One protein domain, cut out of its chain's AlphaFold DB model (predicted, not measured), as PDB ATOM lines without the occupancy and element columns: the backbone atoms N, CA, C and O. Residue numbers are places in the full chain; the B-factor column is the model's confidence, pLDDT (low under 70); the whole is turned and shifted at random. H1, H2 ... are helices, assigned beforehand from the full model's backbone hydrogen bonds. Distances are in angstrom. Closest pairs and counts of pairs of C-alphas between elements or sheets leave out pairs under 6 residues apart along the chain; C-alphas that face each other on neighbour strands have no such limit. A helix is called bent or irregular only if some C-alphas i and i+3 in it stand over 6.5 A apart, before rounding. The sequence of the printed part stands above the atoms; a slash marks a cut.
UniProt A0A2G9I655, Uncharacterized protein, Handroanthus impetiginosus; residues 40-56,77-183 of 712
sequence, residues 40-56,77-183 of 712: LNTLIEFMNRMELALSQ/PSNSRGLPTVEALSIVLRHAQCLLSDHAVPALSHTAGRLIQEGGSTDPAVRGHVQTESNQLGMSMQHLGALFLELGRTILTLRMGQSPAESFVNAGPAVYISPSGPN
ATOM      1  N   LEU A  40      41.632  20.250  -9.050       92.19
ATOM      2  CA  LEU A  40      42.756  21.046  -8.559       92.19
ATOM      3  C   LEU A  40      43.301  21.997  -9.634       92.19
ATOM      4  O   LEU A  40      43.497  23.174  -9.337       92.19
ATOM      5  N   ASN A  41      43.452  21.548 -10.887       91.44
ATOM      6  CA  ASN A  41      43.793  22.456 -11.988       91.44
ATOM      7  C   ASN A  41      42.657  23.461 -12.260       91.44
ATOM      8  O   ASN A  41      42.914  24.651 -12.444       91.44
ATOM      9  N   THR A  42      41.392  23.020 -12.200       92.56
ATOM     10  CA  THR A  42      40.230  23.915 -12.370       92.56
ATOM     11  C   THR A  42      40.176  24.998 -11.288       92.56
ATOM     12  O   THR A  42      39.859  26.149 -11.588       92.56
ATOM     13  N   LEU A  43      40.514  24.658 -10.039       94.62
ATOM     14  CA  LEU A  43      40.601  25.603  -8.926       94.62
ATOM     15  C   LEU A  43      41.680  26.666  -9.178       94.62
ATOM     16  O   LEU A  43      41.394  27.841  -8.975       94.62
ATOM     17  N   ILE A  44      42.870  26.300  -9.672       93.44
ATOM     18  CA  ILE A  44      43.931  27.274 -10.004       93.44
ATOM     19  C   ILE A  44      43.497  28.209 -11.138       93.44
ATOM     20  O   ILE A  44      43.594  29.429 -10.996       93.44
ATOM     21  N   GLU A  45      42.957  27.673 -12.238       92.31
ATOM     22  CA  GLU A  45      42.451  28.507 -13.336       92.31
ATOM     23  C   GLU A  45      41.346  29.472 -12.883       92.31
ATOM     24  O   GLU A  45      41.287  30.610 -13.353       92.31
ATOM     25  N   PHE A  46      40.477  29.036 -11.968       94.12
ATOM     26  CA  PHE A  46      39.422  29.870 -11.400       94.12
ATOM     27  C   PHE A  46      39.981  30.938 -10.448       94.12
ATOM     28  O   PHE A  46      39.533  32.083 -10.498       94.12
ATOM     29  N   MET A  47      40.972  30.600  -9.616       95.12
ATOM     30  CA  MET A  47      41.627  31.545  -8.703       95.12
ATOM     31  C   MET A  47      42.347  32.657  -9.468       95.12
ATOM     32  O   MET A  47      42.047  33.823  -9.224       95.12
ATOM     33  N   ASN A  48      43.147  32.325 -10.486       93.50
ATOM     34  CA  ASN A  48      43.800  33.311 -11.364       93.50
ATOM     35  C   ASN A  48      42.797  34.307 -11.994       93.50
ATOM     36  O   ASN A  48      43.074  35.497 -12.148       93.50
ATOM     37  N   ARG A  49      41.598  33.833 -12.366       90.94
ATOM     38  CA  ARG A  49      40.525  34.683 -12.923       90.94
ATOM     39  C   ARG A  49      39.821  35.512 -11.844       90.94
ATOM     40  O   ARG A  49      39.400  36.634 -12.123       90.94
ATOM     41  N   MET A  50      39.706  34.989 -10.624       92.62
ATOM     42  CA  MET A  50      39.153  35.698  -9.465       92.62
ATOM     43  C   MET A  50      40.060  36.831  -8.975       92.62
ATOM     44  O   MET A  50      39.548  37.901  -8.653       92.62
ATOM     45  N   GLU A  51      41.381  36.641  -8.983       93.62
ATOM     46  CA  GLU A  51      42.367  37.698  -8.708       93.62
ATOM     47  C   GLU A  51      42.167  38.875  -9.672       93.62
ATOM     48  O   GLU A  51      41.917  40.003  -9.246       93.62
ATOM     49  N   LEU A  52      42.135  38.597 -10.981       89.69
ATOM     50  CA  LEU A  52      41.870  39.602 -12.014       89.69
ATOM     51  C   LEU A  52      40.494  40.278 -11.852       89.69
ATOM     52  O   LEU A  52      40.366  41.479 -12.100       89.69
ATOM     53  N   ALA A  53      39.457  39.546 -11.438       88.38
ATOM     54  CA  ALA A  53      38.111  40.089 -11.230       88.38
ATOM     55  C   ALA A  53      37.992  41.001  -9.992       88.38
ATOM     56  O   ALA A  53      37.127  41.879  -9.962       88.38
ATOM     57  N   LEU A  54      38.840  40.803  -8.978       89.31
ATOM     58  CA  LEU A  54      38.874  41.605  -7.751       89.31
ATOM     59  C   LEU A  54      39.829  42.808  -7.872       89.31
ATOM     60  O   LEU A  54      39.475  43.903  -7.436       89.31
ATOM     61  N   SER A  55      40.978  42.649  -8.536       84.25
ATOM     62  CA  SER A  55      41.970  43.721  -8.744       84.25
ATOM     63  C   SER A  55      41.487  44.870  -9.640       84.25
ATOM     64  O   SER A  55      41.986  45.986  -9.535       84.25
ATOM     65  N   GLN A  56      40.484  44.639 -10.494       65.06
ATOM     66  CA  GLN A  56      39.937  45.657 -11.410       65.06
ATOM     67  C   GLN A  56      39.201  46.831 -10.728       65.06
ATOM     68  O   GLN A  56      38.798  47.760 -11.423       65.06
ATOM     69  N   PRO A  77      52.031  18.911  -8.768       76.56
ATOM     70  CA  PRO A  77      52.816  17.717  -8.492       76.56
ATOM     71  C   PRO A  77      51.914  16.484  -8.410       76.56
ATOM     72  O   PRO A  77      51.063  16.344  -7.524       76.56
ATOM     73  N   SER A  78      52.116  15.577  -9.360       76.56
ATOM     74  CA  SER A  78      51.380  14.324  -9.500       76.56
ATOM     75  C   SER A  78      52.281  13.151  -9.128       76.56
ATOM     76  O   SER A  78      53.477  13.152  -9.410       76.56
ATOM     77  N   ASN A  79      51.721  12.138  -8.469       68.31
ATOM     78  CA  ASN A  79      52.494  10.966  -8.067       68.31
ATOM     79  C   ASN A  79      52.823  10.060  -9.270       68.31
ATOM     80  O   ASN A  79      52.290  10.218 -10.368       68.31
ATOM     81  N   SER A  80      53.650   9.034  -9.052       61.91
ATOM     82  CA  SER A  80      54.058   8.059 -10.080       61.91
ATOM     83  C   SER A  80      52.920   7.200 -10.666       61.91
ATOM     84  O   SER A  80      53.173   6.349 -11.517       61.91
ATOM     85  N   ARG A  81      51.669   7.410 -10.232       61.12
ATOM     86  CA  ARG A  81      50.444   6.808 -10.785       61.12
ATOM     87  C   ARG A  81      49.573   7.823 -11.546       61.12
ATOM     88  O   ARG A  81      48.472   7.467 -11.953       61.12
ATOM     89  N   GLY A  82      50.034   9.065 -11.718       67.94
ATOM     90  CA  GLY A  82      49.288  10.139 -12.382       67.94
ATOM     91  C   GLY A  82      48.127  10.707 -11.559       67.94
ATOM     92  O   GLY A  82      47.212  11.288 -12.134       67.94
ATOM     93  N   LEU A  83      48.126  10.518 -10.233       74.94
ATOM     94  CA  LEU A  83      47.121  11.098  -9.335       74.94
ATOM     95  C   LEU A  83      47.691  12.326  -8.603       74.94
ATOM     96  O   LEU A  83      48.861  12.287  -8.205       74.94
ATOM     97  N   PRO A  84      46.882  13.374  -8.347       80.56
ATOM     98  CA  PRO A  84      47.327  14.536  -7.589       80.56
ATOM     99  C   PRO A  84      47.816  14.177  -6.180       80.56
ATOM    100  O   PRO A  84      47.207  13.376  -5.460       80.56
ATOM    101  N   THR A  85      48.930  14.786  -5.786       83.75
ATOM    102  CA  THR A  85      49.531  14.612  -4.457       83.75
ATOM    103  C   THR A  85      48.822  15.446  -3.385       83.75
ATOM    104  O   THR A  85      48.023  16.339  -3.667       83.75
ATOM    105  N   VAL A  86      49.158  15.188  -2.119       87.19
ATOM    106  CA  VAL A  86      48.790  16.078  -1.002       87.19
ATOM    107  C   VAL A  86      49.480  17.444  -1.126       87.19
ATOM    108  O   VAL A  86      48.900  18.459  -0.751       87.19
ATOM    109  N   GLU A  87      50.680  17.488  -1.714       88.19
ATOM    110  CA  GLU A  87      51.408  18.727  -2.002       88.19
ATOM    111  C   GLU A  87      50.631  19.620  -2.982       88.19
ATOM    112  O   GLU A  87      50.456  20.807  -2.708       88.19
ATOM    113  N   ALA A  88      50.058  19.041  -4.044       89.62
ATOM    114  CA  ALA A  88      49.213  19.755  -5.004       89.62
ATOM    115  C   ALA A  88      48.000  20.426  -4.334       89.62
ATOM    116  O   ALA A  88      47.730  21.604  -4.567       89.62
ATOM    117  N   LEU A  89      47.309  19.717  -3.434       93.62
ATOM    118  CA  LEU A  89      46.239  20.314  -2.626       93.62
ATOM    119  C   LEU A  89      46.774  21.385  -1.662       93.62
ATOM    120  O   LEU A  89      46.096  22.384  -1.440       93.62
ATOM    121  N   SER A  90      47.985  21.234  -1.121       93.62
ATOM    122  CA  SER A  90      48.589  22.255  -0.255       93.62
ATOM    123  C   SER A  90      48.930  23.550  -1.011       93.62
ATOM    124  O   SER A  90      48.749  24.633  -0.459       93.62
ATOM    125  N   ILE A  91      49.339  23.454  -2.284       94.25
ATOM    126  CA  ILE A  91      49.542  24.600  -3.184       94.25
ATOM    127  C   ILE A  91      48.202  25.305  -3.427       94.25
ATOM    128  O   ILE A  91      48.093  26.506  -3.186       94.25
ATOM    129  N   VAL A  92      47.157  24.554  -3.798       95.19
ATOM    130  CA  VAL A  92      45.799  25.091  -4.009       95.19
ATOM    131  C   VAL A  92      45.239  25.758  -2.744       95.19
ATOM    132  O   VAL A  92      44.611  26.810  -2.834       95.19
ATOM    133  N   LEU A  93      45.499  25.203  -1.556       96.44
ATOM    134  CA  LEU A  93      45.090  25.795  -0.277       96.44
ATOM    135  C   LEU A  93      45.824  27.108   0.039       96.44
ATOM    136  O   LEU A  93      45.186  28.052   0.503       96.44
ATOM    137  N   ARG A  94      47.135  27.197  -0.230       97.00
ATOM    138  CA  ARG A  94      47.893  28.455  -0.082       97.00
ATOM    139  C   ARG A  94      47.425  29.511  -1.081       97.00
ATOM    140  O   ARG A  94      47.251  30.662  -0.705       97.00
ATOM    141  N   HIS A  95      47.161  29.125  -2.328       95.75
ATOM    142  CA  HIS A  95      46.645  30.043  -3.345       95.75
ATOM    143  C   HIS A  95      45.259  30.583  -2.957       95.75
ATOM    144  O   HIS A  95      45.034  31.792  -2.988       95.75
ATOM    145  N   ALA A  96      44.372  29.717  -2.453       96.50
ATOM    146  CA  ALA A  96      43.080  30.131  -1.911       96.50
ATOM    147  C   ALA A  96      43.220  31.074  -0.700       96.50
ATOM    148  O   ALA A  96      42.409  31.986  -0.550       96.50
ATOM    149  N   GLN A  97      44.246  30.900   0.143       96.50
ATOM    150  CA  GLN A  97      44.557  31.843   1.222       96.50
ATOM    151  C   GLN A  97      44.941  33.226   0.667       96.50
ATOM    152  O   GLN A  97      44.328  34.209   1.080       96.50
ATOM    153  N   CYS A  98      45.891  33.311  -0.272       95.81
ATOM    154  CA  CYS A  98      46.345  34.587  -0.845       95.81
ATOM    155  C   CYS A  98      45.225  35.320  -1.607       95.81
ATOM    156  O   CYS A  98      45.048  36.530  -1.462       95.81
ATOM    157  N   LEU A  99      44.378  34.595  -2.349       96.12
ATOM    158  CA  LEU A  99      43.176  35.167  -2.968       96.12
ATOM    159  C   LEU A  99      42.250  35.824  -1.921       96.12
ATOM    160  O   LEU A  99      41.641  36.863  -2.181       96.12
ATOM    161  N   LEU A 100      42.140  35.241  -0.726       96.38
ATOM    162  CA  LEU A 100      41.302  35.783   0.342       96.38
ATOM    163  C   LEU A 100      41.939  36.987   1.042       96.38
ATOM    164  O   LEU A 100      41.259  38.002   1.209       96.38
ATOM    165  N   SER A 101      43.211  36.897   1.439       95.69
ATOM    166  CA  SER A 101      43.902  37.973   2.162       95.69
ATOM    167  C   SER A 101      44.217  39.178   1.280       95.69
ATOM    168  O   SER A 101      44.032  40.311   1.721       95.69
ATOM    169  N   ASP A 102      44.641  38.942   0.039       94.31
ATOM    170  CA  ASP A 102      45.310  39.962  -0.775       94.31
ATOM    171  C   ASP A 102      44.354  40.600  -1.794       94.31
ATOM    172  O   ASP A 102      44.597  41.708  -2.266       94.31
ATOM    173  N   HIS A 103      43.234  39.931  -2.102       94.69
ATOM    174  CA  HIS A 103      42.252  40.393  -3.089       94.69
ATOM    175  C   HIS A 103      40.840  40.538  -2.503       94.69
ATOM    176  O   HIS A 103      40.230  41.604  -2.613       94.69
ATOM    177  N   ALA A 104      40.293  39.496  -1.862       95.06
ATOM    178  CA  ALA A 104      38.902  39.520  -1.398       95.06
ATOM    179  C   ALA A 104      38.683  40.475  -0.210       95.06
ATOM    180  O   ALA A 104      37.729  41.255  -0.223       95.06
ATOM    181  N   VAL A 105      39.566  40.450   0.796       96.00
ATOM    182  CA  VAL A 105      39.491  41.354   1.958       96.00
ATOM    183  C   VAL A 105      39.677  42.830   1.557       96.00
ATOM    184  O   VAL A 105      38.830  43.639   1.949       96.00
ATOM    185  N   PRO A 106      40.678  43.218   0.736       95.25
ATOM    186  CA  PRO A 106      40.795  44.587   0.235       95.25
ATOM    187  C   PRO A 106      39.593  45.048  -0.594       95.25
ATOM    188  O   PRO A 106      39.115  46.156  -0.369       95.25
ATOM    189  N   ALA A 107      39.045  44.208  -1.481       94.50
ATOM    190  CA  ALA A 107      37.867  44.569  -2.278       94.50
ATOM    191  C   ALA A 107      36.613  44.794  -1.407       94.50
ATOM    192  O   ALA A 107      35.905  45.786  -1.582       94.50
ATOM    193  N   LEU A 108      36.375  43.928  -0.412       95.62
ATOM    194  CA  LEU A 108      35.309  44.113   0.583       95.62
ATOM    195  C   LEU A 108      35.490  45.413   1.381       95.62
ATOM    196  O   LEU A 108      34.529  46.161   1.558       95.62
ATOM    197  N   SER A 109      36.716  45.699   1.828       95.75
ATOM    198  CA  SER A 109      37.054  46.921   2.567       95.75
ATOM    199  C   SER A 109      36.854  48.183   1.718       95.75
ATOM    200  O   SER A 109      36.231  49.144   2.172       95.75
ATOM    201  N   HIS A 110      37.296  48.158   0.457       94.50
ATOM    202  CA  HIS A 110      37.146  49.254  -0.498       94.50
ATOM    203  C   HIS A 110      35.669  49.596  -0.740       94.50
ATOM    204  O   HIS A 110      35.250  50.731  -0.507       94.50
ATOM    205  N   THR A 111      34.849  48.620  -1.144       93.62
ATOM    206  CA  THR A 111      33.426  48.870  -1.425       93.62
ATOM    207  C   THR A 111      32.651  49.243  -0.157       93.62
ATOM    208  O   THR A 111      31.769  50.097  -0.223       93.62
ATOM    209  N   ALA A 112      33.000  48.696   1.015       95.06
ATOM    210  CA  ALA A 112      32.432  49.146   2.289       95.06
ATOM    211  C   ALA A 112      32.791  50.614   2.594       95.06
ATOM    212  O   ALA A 112      31.911  51.396   2.958       95.06
ATOM    213  N   GLY A 113      34.051  51.011   2.380       93.94
ATOM    214  CA  GLY A 113      34.510  52.396   2.497       93.94
ATOM    215  C   GLY A 113      33.752  53.343   1.564       93.94
ATOM    216  O   GLY A 113      33.197  54.340   2.028       93.94
ATOM    217  N   ARG A 114      33.624  52.988   0.277       93.44
ATOM    218  CA  ARG A 114      32.826  53.748  -0.702       93.44
ATOM    219  C   ARG A 114      31.357  53.863  -0.303       93.44
ATOM    220  O   ARG A 114      30.794  54.952  -0.362       93.44
ATOM    221  N   LEU A 115      30.725  52.783   0.160       93.31
ATOM    222  CA  LEU A 115      29.331  52.816   0.620       93.31
ATOM    223  C   LEU A 115      29.130  53.756   1.822       93.31
ATOM    224  O   LEU A 115      28.106  54.437   1.889       93.31
ATOM    225  N   ILE A 116      30.105  53.839   2.733       94.06
ATOM    226  CA  ILE A 116      30.089  54.769   3.873       94.06
ATOM    227  C   ILE A 116      30.321  56.219   3.415       94.06
ATOM    228  O   ILE A 116      29.612  57.122   3.858       94.06
ATOM    229  N   GLN A 117      31.294  56.454   2.531       92.94
ATOM    230  CA  GLN A 117      31.740  57.796   2.143       92.94
ATOM    231  C   GLN A 117      30.854  58.453   1.071       92.94
ATOM    232  O   GLN A 117      30.621  59.660   1.111       92.94
ATOM    233  N   GLU A 118      30.328  57.669   0.130       89.50
ATOM    234  CA  GLU A 118      29.586  58.144  -1.046       89.50
ATOM    235  C   GLU A 118      28.094  57.775  -1.018       89.50
ATOM    236  O   GLU A 118      27.311  58.329  -1.793       89.50
ATOM    237  N   GLY A 119      27.651  56.894  -0.111       82.88
ATOM    238  CA  GLY A 119      26.246  56.468  -0.013       82.88
ATOM    239  C   GLY A 119      25.254  57.613   0.244       82.88
ATOM    240  O   GLY A 119      24.095  57.533  -0.169       82.88
ATOM    241  N   GLY A 120      25.722  58.699   0.872       88.25
ATOM    242  CA  GLY A 120      24.982  59.949   1.081       88.25
ATOM    243  C   GLY A 120      25.109  60.991  -0.042       88.25
ATOM    244  O   GLY A 120      24.544  62.076   0.087       88.25
ATOM    245  N   SER A 121      25.845  60.705  -1.123       92.00
ATOM    246  CA  SER A 121      26.022  61.631  -2.250       92.00
ATOM    247  C   SER A 121      24.691  61.958  -2.926       92.00
ATOM    248  O   SER A 121      23.833  61.092  -3.098       92.00
ATOM    249  N   THR A 122      24.519  63.209  -3.358       93.56
ATOM    250  CA  THR A 122      23.364  63.645  -4.158       93.56
ATOM    251  C   THR A 122      23.586  63.512  -5.667       93.56
ATOM    252  O   THR A 122      22.637  63.698  -6.427       93.56
ATOM    253  N   ASP A 123      24.808  63.211  -6.118       94.94
ATOM    254  CA  ASP A 123      25.128  63.065  -7.541       94.94
ATOM    255  C   ASP A 123      24.715  61.673  -8.067       94.94
ATOM    256  O   ASP A 123      25.242  60.659  -7.594       94.94
ATOM    257  N   PRO A 124      23.800  61.575  -9.054       91.94
ATOM    258  CA  PRO A 124      23.424  60.296  -9.648       91.94
ATOM    259  C   PRO A 124      24.584  59.566 -10.343       91.94
ATOM    260  O   PRO A 124      24.533  58.339 -10.407       91.94
ATOM    261  N   ALA A 125      25.618  60.261 -10.837       94.25
ATOM    262  CA  ALA A 125      26.763  59.618 -11.484       94.25
ATOM    263  C   ALA A 125      27.608  58.837 -10.465       94.25
ATOM    264  O   ALA A 125      27.795  57.629 -10.614       94.25
ATOM    265  N   VAL A 126      28.014  59.499  -9.375       93.69
ATOM    266  CA  VAL A 126      28.699  58.870  -8.230       93.69
ATOM    267  C   VAL A 126      27.882  57.698  -7.674       93.69
ATOM    268  O   VAL A 126      28.395  56.587  -7.559       93.69
ATOM    269  N   ARG A 127      26.580  57.888  -7.412       91.50
ATOM    270  CA  ARG A 127      25.723  56.804  -6.891       91.50
ATOM    271  C   ARG A 127      25.608  55.612  -7.848       91.50
ATOM    272  O   ARG A 127      25.613  54.472  -7.388       91.50
ATOM    273  N   GLY A 128      25.513  55.858  -9.156       92.00
ATOM    274  CA  GLY A 128      25.488  54.802 -10.173       92.00
ATOM    275  C   GLY A 128      26.800  54.016 -10.237       92.00
ATOM    276  O   GLY A 128      26.782  52.794 -10.392       92.00
ATOM    277  N   HIS A 129      27.933  54.690 -10.046       92.94
ATOM    278  CA  HIS A 129      29.254  54.068  -9.976       92.94
ATOM    279  C   HIS A 129      29.405  53.169  -8.737       92.94
ATOM    280  O   HIS A 129      29.726  51.991  -8.898       92.94
ATOM    281  N   VAL A 130      29.060  53.668  -7.538       92.31
ATOM    282  CA  VAL A 130      29.028  52.872  -6.290       92.31
ATOM    283  C   VAL A 130      28.132  51.642  -6.442       92.31
ATOM    284  O   VAL A 130      28.506  50.541  -6.040       92.31
ATOM    285  N   GLN A 131      26.948  51.802  -7.045       93.19
ATOM    286  CA  GLN A 131      26.022  50.694  -7.284       93.19
ATOM    287  C   GLN A 131      26.603  49.655  -8.260       93.19
ATOM    288  O   GLN A 131      26.408  48.458  -8.059       93.19
ATOM    289  N   THR A 132      27.322  50.094  -9.295       91.69
ATOM    290  CA  THR A 132      27.913  49.205 -10.308       91.69
ATOM    291  C   THR A 132      29.021  48.341  -9.705       91.69
ATOM    292  O   THR A 132      28.979  47.121  -9.857       91.69
ATOM    293  N   GLU A 133      29.939  48.927  -8.935       91.31
ATOM    294  CA  GLU A 133      30.960  48.164  -8.200       91.31
ATOM    295  C   GLU A 133      30.363  47.264  -7.120       91.31
ATOM    296  O   GLU A 133      30.757  46.108  -7.003       91.31
ATOM    297  N   SER A 134      29.361  47.740  -6.373       93.19
ATOM    298  CA  SER A 134      28.676  46.913  -5.367       93.19
ATOM    299  C   SER A 134      28.031  45.671  -5.998       93.19
ATOM    300  O   SER A 134      28.084  44.583  -5.424       93.19
ATOM    301  N   ASN A 135      27.468  45.807  -7.204       92.50
ATOM    302  CA  ASN A 135      26.951  44.679  -7.979       92.50
ATOM    303  C   ASN A 135      28.080  43.760  -8.480       92.50
ATOM    304  O   ASN A 135      27.945  42.540  -8.399       92.50
ATOM    305  N   GLN A 136      29.191  44.321  -8.977       92.25
ATOM    306  CA  GLN A 136      30.349  43.557  -9.456       92.25
ATOM    307  C   GLN A 136      30.989  42.736  -8.329       92.25
ATOM    308  O   GLN A 136      31.143  41.523  -8.473       92.25
ATOM    309  N   LEU A 137      31.256  43.353  -7.176       94.12
ATOM    310  CA  LEU A 137      31.719  42.656  -5.977       94.12
ATOM    311  C   LEU A 137      30.709  41.587  -5.532       94.12
ATOM    312  O   LEU A 137      31.105  40.473  -5.200       94.12
ATOM    313  N   GLY A 138      29.406  41.880  -5.590       93.31
ATOM    314  CA  GLY A 138      28.342  40.915  -5.300       93.31
ATOM    315  C   GLY A 138      28.347  39.679  -6.213       93.31
ATOM    316  O   GLY A 138      28.001  38.587  -5.756       93.31
ATOM    317  N   MET A 139      28.773  39.810  -7.474       90.31
ATOM    318  CA  MET A 139      28.996  38.673  -8.379       90.31
ATOM    319  C   MET A 139      30.296  37.931  -8.036       90.31
ATOM    320  O   MET A 139      30.278  36.707  -7.905       90.31
ATOM    321  N   SER A 140      31.396  38.645  -7.776       92.62
ATOM    322  CA  SER A 140      32.659  38.031  -7.335       92.62
ATOM    323  C   SER A 140      32.509  37.253  -6.020       92.62
ATOM    324  O   SER A 140      33.094  36.183  -5.868       92.62
ATOM    325  N   MET A 141      31.668  37.704  -5.085       94.38
ATOM    326  CA  MET A 141      31.363  36.957  -3.856       94.38
ATOM    327  C   MET A 141      30.556  35.672  -4.121       94.38
ATOM    328  O   MET A 141      30.771  34.668  -3.441       94.38
ATOM    329  N   GLN A 142      29.682  35.645  -5.134       92.31
ATOM    330  CA  GLN A 142      29.017  34.405  -5.570       92.31
ATOM    331  C   GLN A 142      30.012  33.430  -6.215       92.31
ATOM    332  O   GLN A 142      29.964  32.230  -5.945       92.31
ATOM    333  N   HIS A 143      30.953  33.943  -7.014       93.56
ATOM    334  CA  HIS A 143      32.028  33.144  -7.602       93.56
ATOM    335  C   HIS A 143      32.940  32.541  -6.521       93.56
ATOM    336  O   HIS A 143      33.247  31.350  -6.568       93.56
ATOM    337  N   LEU A 144      33.295  33.324  -5.500       95.38
ATOM    338  CA  LEU A 144      34.051  32.860  -4.336       95.38
ATOM    339  C   LEU A 144      33.286  31.780  -3.543       95.38
ATOM    340  O   LEU A 144      33.873  30.787  -3.119       95.38
ATOM    341  N   GLY A 145      31.962  31.915  -3.414       94.88
ATOM    342  CA  GLY A 145      31.093  30.879  -2.845       94.88
ATOM    343  C   GLY A 145      31.135  29.555  -3.622       94.88
ATOM    344  O   GLY A 145      31.213  28.489  -3.011       94.88
ATOM    345  N   ALA A 146      31.142  29.604  -4.957       93.81
ATOM    346  CA  ALA A 146      31.271  28.412  -5.799       93.81
ATOM    347  C   ALA A 146      32.664  27.758  -5.684       93.81
ATOM    348  O   ALA A 146      32.755  26.534  -5.571       93.81
ATOM    349  N   LEU A 147      33.731  28.566  -5.620       95.56
ATOM    350  CA  LEU A 147      35.089  28.101  -5.315       95.56
ATOM    351  C   LEU A 147      35.134  27.361  -3.973       95.56
ATOM    352  O   LEU A 147      35.708  26.278  -3.906       95.56
ATOM    353  N   PHE A 148      34.503  27.889  -2.919       96.00
ATOM    354  CA  PHE A 148      34.481  27.223  -1.612       96.00
ATOM    355  C   PHE A 148      33.759  25.869  -1.634       96.00
ATOM    356  O   PHE A 148      34.201  24.941  -0.955       96.00
ATOM    357  N   LEU A 149      32.687  25.725  -2.422       94.69
ATOM    358  CA  LEU A 149      32.005  24.437  -2.595       94.69
ATOM    359  C   LEU A 149      32.909  23.410  -3.293       94.69
ATOM    360  O   LEU A 149      32.987  22.263  -2.848       94.69
ATOM    361  N   GLU A 150      33.636  23.814  -4.337       94.81
ATOM    362  CA  GLU A 150      34.563  22.928  -5.046       94.81
ATOM    363  C   GLU A 150      35.795  22.565  -4.205       94.81
ATOM    364  O   GLU A 150      36.162  21.391  -4.097       94.81
ATOM    365  N   LEU A 151      36.407  23.558  -3.560       95.81
ATOM    366  CA  LEU A 151      37.555  23.376  -2.682       95.81
ATOM    367  C   LEU A 151      37.187  22.471  -1.499       95.81
ATOM    368  O   LEU A 151      37.886  21.495  -1.234       95.81
ATOM    369  N   GLY A 152      36.038  22.710  -0.857       95.75
ATOM    370  CA  GLY A 152      35.500  21.856   0.203       95.75
ATOM    371  C   GLY A 152      35.251  20.418  -0.260       95.75
ATOM    372  O   GLY A 152      35.687  19.476   0.406       95.75
ATOM    373  N   ARG A 153      34.629  20.224  -1.435       93.38
ATOM    374  CA  ARG A 153      34.450  18.894  -2.048       93.38
ATOM    375  C   ARG A 153      35.791  18.185  -2.262       93.38
ATOM    376  O   ARG A 153      35.883  16.985  -2.028       93.38
ATOM    377  N   THR A 154      36.816  18.922  -2.680       94.12
ATOM    378  CA  THR A 154      38.137  18.388  -3.046       94.12
ATOM    379  C   THR A 154      39.001  18.066  -1.823       94.12
ATOM    380  O   THR A 154      39.668  17.036  -1.796       94.12
ATOM    381  N   ILE A 155      38.921  18.863  -0.752       95.12
ATOM    382  CA  ILE A 155      39.533  18.528   0.546       95.12
ATOM    383  C   ILE A 155      38.949  17.211   1.086       95.12
ATOM    384  O   ILE A 155      39.685  16.359   1.582       95.12
ATOM    385  N   LEU A 156      37.637  16.994   0.934       94.56
ATOM    386  CA  LEU A 156      36.956  15.769   1.379       94.56
ATOM    387  C   LEU A 156      37.343  14.498   0.590       94.56
ATOM    388  O   LEU A 156      36.976  13.398   1.011       94.56
ATOM    389  N   THR A 157      38.090  14.604  -0.518       92.56
ATOM    390  CA  THR A 157      38.614  13.441  -1.262       92.56
ATOM    391  C   THR A 157      40.088  13.120  -0.983       92.56
ATOM    392  O   THR A 157      40.620  12.162  -1.555       92.56
ATOM    393  N   LEU A 158      40.732  13.854  -0.067       93.38
ATOM    394  CA  LEU A 158      42.067  13.559   0.459       93.38
ATOM    395  C   LEU A 158      42.121  12.181   1.142       93.38
ATOM    396  O   LEU A 158      41.270  11.824   1.961       93.38
ATOM    397  N   ARG A 159      43.170  11.410   0.842       91.62
ATOM    398  CA  ARG A 159      43.515  10.142   1.492       91.62
ATOM    399  C   ARG A 159      44.967  10.210   1.960       91.62
ATOM    400  O   ARG A 159      45.849  10.459   1.151       91.62
ATOM    401  N   MET A 160      45.214   9.962   3.248       90.31
ATOM    402  CA  MET A 160      46.573   9.969   3.822       90.31
ATOM    403  C   MET A 160      47.273   8.598   3.808       90.31
ATOM    404  O   MET A 160      48.479   8.537   4.013       90.31
ATOM    405  N   GLY A 161      46.540   7.503   3.566       85.81
ATOM    406  CA  GLY A 161      47.093   6.141   3.585       85.81
ATOM    407  C   GLY A 161      47.552   5.681   4.976       85.81
ATOM    408  O   GLY A 161      47.013   6.109   5.998       85.81
ATOM    409  N   GLN A 162      48.526   4.774   5.018       85.75
ATOM    410  CA  GLN A 162      49.323   4.420   6.203       85.75
ATOM    411  C   GLN A 162      50.777   4.909   6.092       85.75
ATOM    412  O   GLN A 162      51.516   4.869   7.073       85.75
ATOM    413  N   SER A 163      51.189   5.403   4.921       85.00
ATOM    414  CA  SER A 163      52.482   6.056   4.698       85.00
ATOM    415  C   SER A 163      52.349   7.223   3.706       85.00
ATOM    416  O   SER A 163      51.427   7.212   2.889       85.00
ATOM    417  N   PRO A 164      53.274   8.205   3.694       82.69
ATOM    418  CA  PRO A 164      53.205   9.339   2.764       82.69
ATOM    419  C   PRO A 164      53.152   8.934   1.282       82.69
ATOM    420  O   PRO A 164      52.479   9.592   0.492       82.69
ATOM    421  N   ALA A 165      53.779   7.815   0.903       80.88
ATOM    422  CA  ALA A 165      53.746   7.276  -0.462       80.88
ATOM    423  C   ALA A 165      52.372   6.705  -0.881       80.88
ATOM    424  O   ALA A 165      52.120   6.489  -2.066       80.88
ATOM    425  N   GLU A 166      51.475   6.465   0.078       83.31
ATOM    426  CA  GLU A 166      50.076   6.085  -0.146       83.31
ATOM    427  C   GLU A 166      49.122   7.286  -0.081       83.31
ATOM    428  O   GLU A 166      47.911   7.108  -0.233       83.31
ATOM    429  N   SER A 167      49.639   8.496   0.156       87.75
ATOM    430  CA  SER A 167      48.824   9.704   0.252       87.75
ATOM    431  C   SER A 167      48.539  10.315  -1.128       87.75
ATOM    432  O   SER A 167      49.424  10.433  -1.978       87.75
ATOM    433  N   PHE A 168      47.277  10.659  -1.385       90.38
ATOM    434  CA  PHE A 168      46.813  11.231  -2.653       90.38
ATOM    435  C   PHE A 168      45.469  11.946  -2.488       90.38
ATOM    436  O   PHE A 168      44.747  11.739  -1.509       90.38
ATOM    437  N   VAL A 169      45.101  12.760  -3.476       90.38
ATOM    438  CA  VAL A 169      43.810  13.455  -3.525       90.38
ATOM    439  C   VAL A 169      43.023  12.944  -4.722       90.38
ATOM    440  O   VAL A 169      43.444  13.094  -5.867       90.38
ATOM    441  N   ASN A 170      41.862  12.331  -4.478       90.62
ATOM    442  CA  ASN A 170      40.972  11.906  -5.561       90.62
ATOM    443  C   ASN A 170      40.123  13.095  -6.039       90.62
ATOM    444  O   ASN A 170      38.919  13.154  -5.782       90.62
ATOM    445  N   ALA A 171      40.769  14.084  -6.658       86.88
ATOM    446  CA  ALA A 171      40.135  15.333  -7.073       86.88
ATOM    447  C   ALA A 171      38.901  15.082  -7.960       86.88
ATOM    448  O   ALA A 171      37.810  15.588  -7.677       86.88
ATOM    449  N   GLY A 172      39.062  14.239  -8.987       88.12
ATOM    450  CA  GLY A 172      38.052  14.007 -10.021       88.12
ATOM    451  C   GLY A 172      37.726  15.280 -10.817       88.12
ATOM    452  O   GLY A 172      38.363  16.311 -10.598       88.12
ATOM    453  N   PRO A 173      36.738  15.240 -11.726       90.50
ATOM    454  CA  PRO A 173      36.237  16.436 -12.402       90.50
ATOM    455  C   PRO A 173      35.719  17.488 -11.414       90.50
ATOM    456  O   PRO A 173      35.137  17.129 -10.386       90.50
ATOM    457  N   ALA A 174      35.869  18.769 -11.750       90.19
ATOM    458  CA  ALA A 174      35.178  19.849 -11.046       90.19
ATOM    459  C   ALA A 174      33.647  19.755 -11.231       90.19
ATOM    460  O   ALA A 174      33.161  19.279 -12.260       90.19
ATOM    461  N   VAL A 175      32.880  20.203 -10.232       90.50
ATOM    462  CA  VAL A 175      31.411  20.069 -10.172       90.50
ATOM    463  C   VAL A 175      30.716  21.425 -10.022       90.50
ATOM    464  O   VAL A 175      29.782  21.714 -10.767       90.50
ATOM    465  N   TYR A 176      31.170  22.269  -9.099       91.69
ATOM    466  CA  TYR A 176      30.590  23.576  -8.768       91.69
ATOM    467  C   TYR A 176      31.195  24.737  -9.567       91.69
ATOM    468  O   TYR A 176      30.592  25.807  -9.640       91.69
ATOM    469  N   ILE A 177      32.354  24.532 -10.194       92.38
ATOM    470  CA  ILE A 177      33.030  25.519 -11.047       92.38
ATOM    471  C   ILE A 177      33.520  24.893 -12.354       92.38
ATOM    472  O   ILE A 177      33.741  23.687 -12.461       92.38
ATOM    473  N   SER A 178      33.724  25.751 -13.342       88.75
ATOM    474  CA  SER A 178      34.513  25.510 -14.547       88.75
ATOM    475  C   SER A 178      35.485  26.683 -14.720       88.75
ATOM    476  O   SER A 178      35.276  27.727 -14.093       88.75
ATOM    477  N   PRO A 179      36.495  26.605 -15.604       75.94
ATOM    478  CA  PRO A 179      37.342  27.762 -15.896       75.94
ATOM    479  C   PRO A 179      36.552  29.010 -16.327       75.94
ATOM    480  O   PRO A 179      36.967  30.140 -16.080       75.94
ATOM    481  N   SER A 180      35.387  28.827 -16.953       79.56
ATOM    482  CA  SER A 180      34.523  29.916 -17.424       79.56
ATOM    483  C   SER A 180      33.704  30.601 -16.321       79.56
ATOM    484  O   SER A 180      33.124  31.651 -16.586       79.56
ATOM    485  N   GLY A 181      33.628  30.032 -15.114       86.00
ATOM    486  CA  GLY A 181      32.827  30.553 -14.003       86.00
ATOM    487  C   GLY A 181      32.075  29.461 -13.230       86.00
ATOM    488  O   GLY A 181      32.277  28.268 -13.479       86.00
ATOM    489  N   PRO A 182      31.220  29.847 -12.263       89.00
ATOM    490  CA  PRO A 182      30.403  28.911 -11.498       89.00
ATOM    491  C   PRO A 182      29.519  28.047 -12.394       89.00
ATOM    492  O   PRO A 182      28.839  28.548 -13.292       89.00
ATOM    493  N   ASN A 183      29.475  26.750 -12.108       88.06
ATOM    494  CA  ASN A 183      28.502  25.863 -12.729       88.06
ATOM    495  C   ASN A 183      27.140  26.078 -12.048       88.06
ATOM    496  O   ASN A 183      27.087  26.264 -10.828       88.06
TER     497      ASN A 183
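This is residues 40 to 56 and 77 to 183 of the 712 residues of an uncharacterized protein of Handroanthus impetiginosus (UniProt A0A2G9I655). A long helical hairpin, H2 running out and H3 running back, makes a rod, and H1 lies alongside its half away from the turn, making a three-helix bundle there. Residues 120 to 125 stick out at the turn, and the long unnamed stretch 156 to 183 begins at the other end and folds back. The printed part has 124 residues, with three named helices in the order H1, H2, H3 and no named strand: all helix. It is loose, with a radius of gyration of the C-alphas of 18.4 A, and spans 65 by 24 by 19 A.

Start with H2, residues 86 to 118, assigned as one helix by its hydrogen bonds but bent: C-alphas 102 and 105 are 6.6 A apart. Its arms H2a, residues 86 to 102, and H2b, residues 105 to 118, stand at a shallow tilt of 18 degrees. H3, residues 124 to 155, touches H2b with residues 126 to 137 alone, opposite ways at 23 degrees, a hairpin; the closest C-alphas, of Thr 111 and Ser 134, are 6.5 A apart. H1, residues 40 to 55, touches H2a, the same way at 11 degrees, closest at the C-alphas of Glu 51 and Leu 99, 6.3 A. In H1, H2a, H2b and H3 every O i to N i+4 pair is within hydrogen-bond range.

Find C-alpha 86 at (48.790, 16.078, -1.002); H2a runs 24.1 A from there. H2b measures 19.7 A and H1 22.7 A. H3 runs 45.9 A to C-alpha 155 at (39.533, 18.528, 0.546).

Look for the cut at residues 57 to 76, where C-alphas 56 and 77 are 30.9 A apart. The link from H2b to H3 is tight. Residues 56 and 79 to 82 have pLDDT under 70.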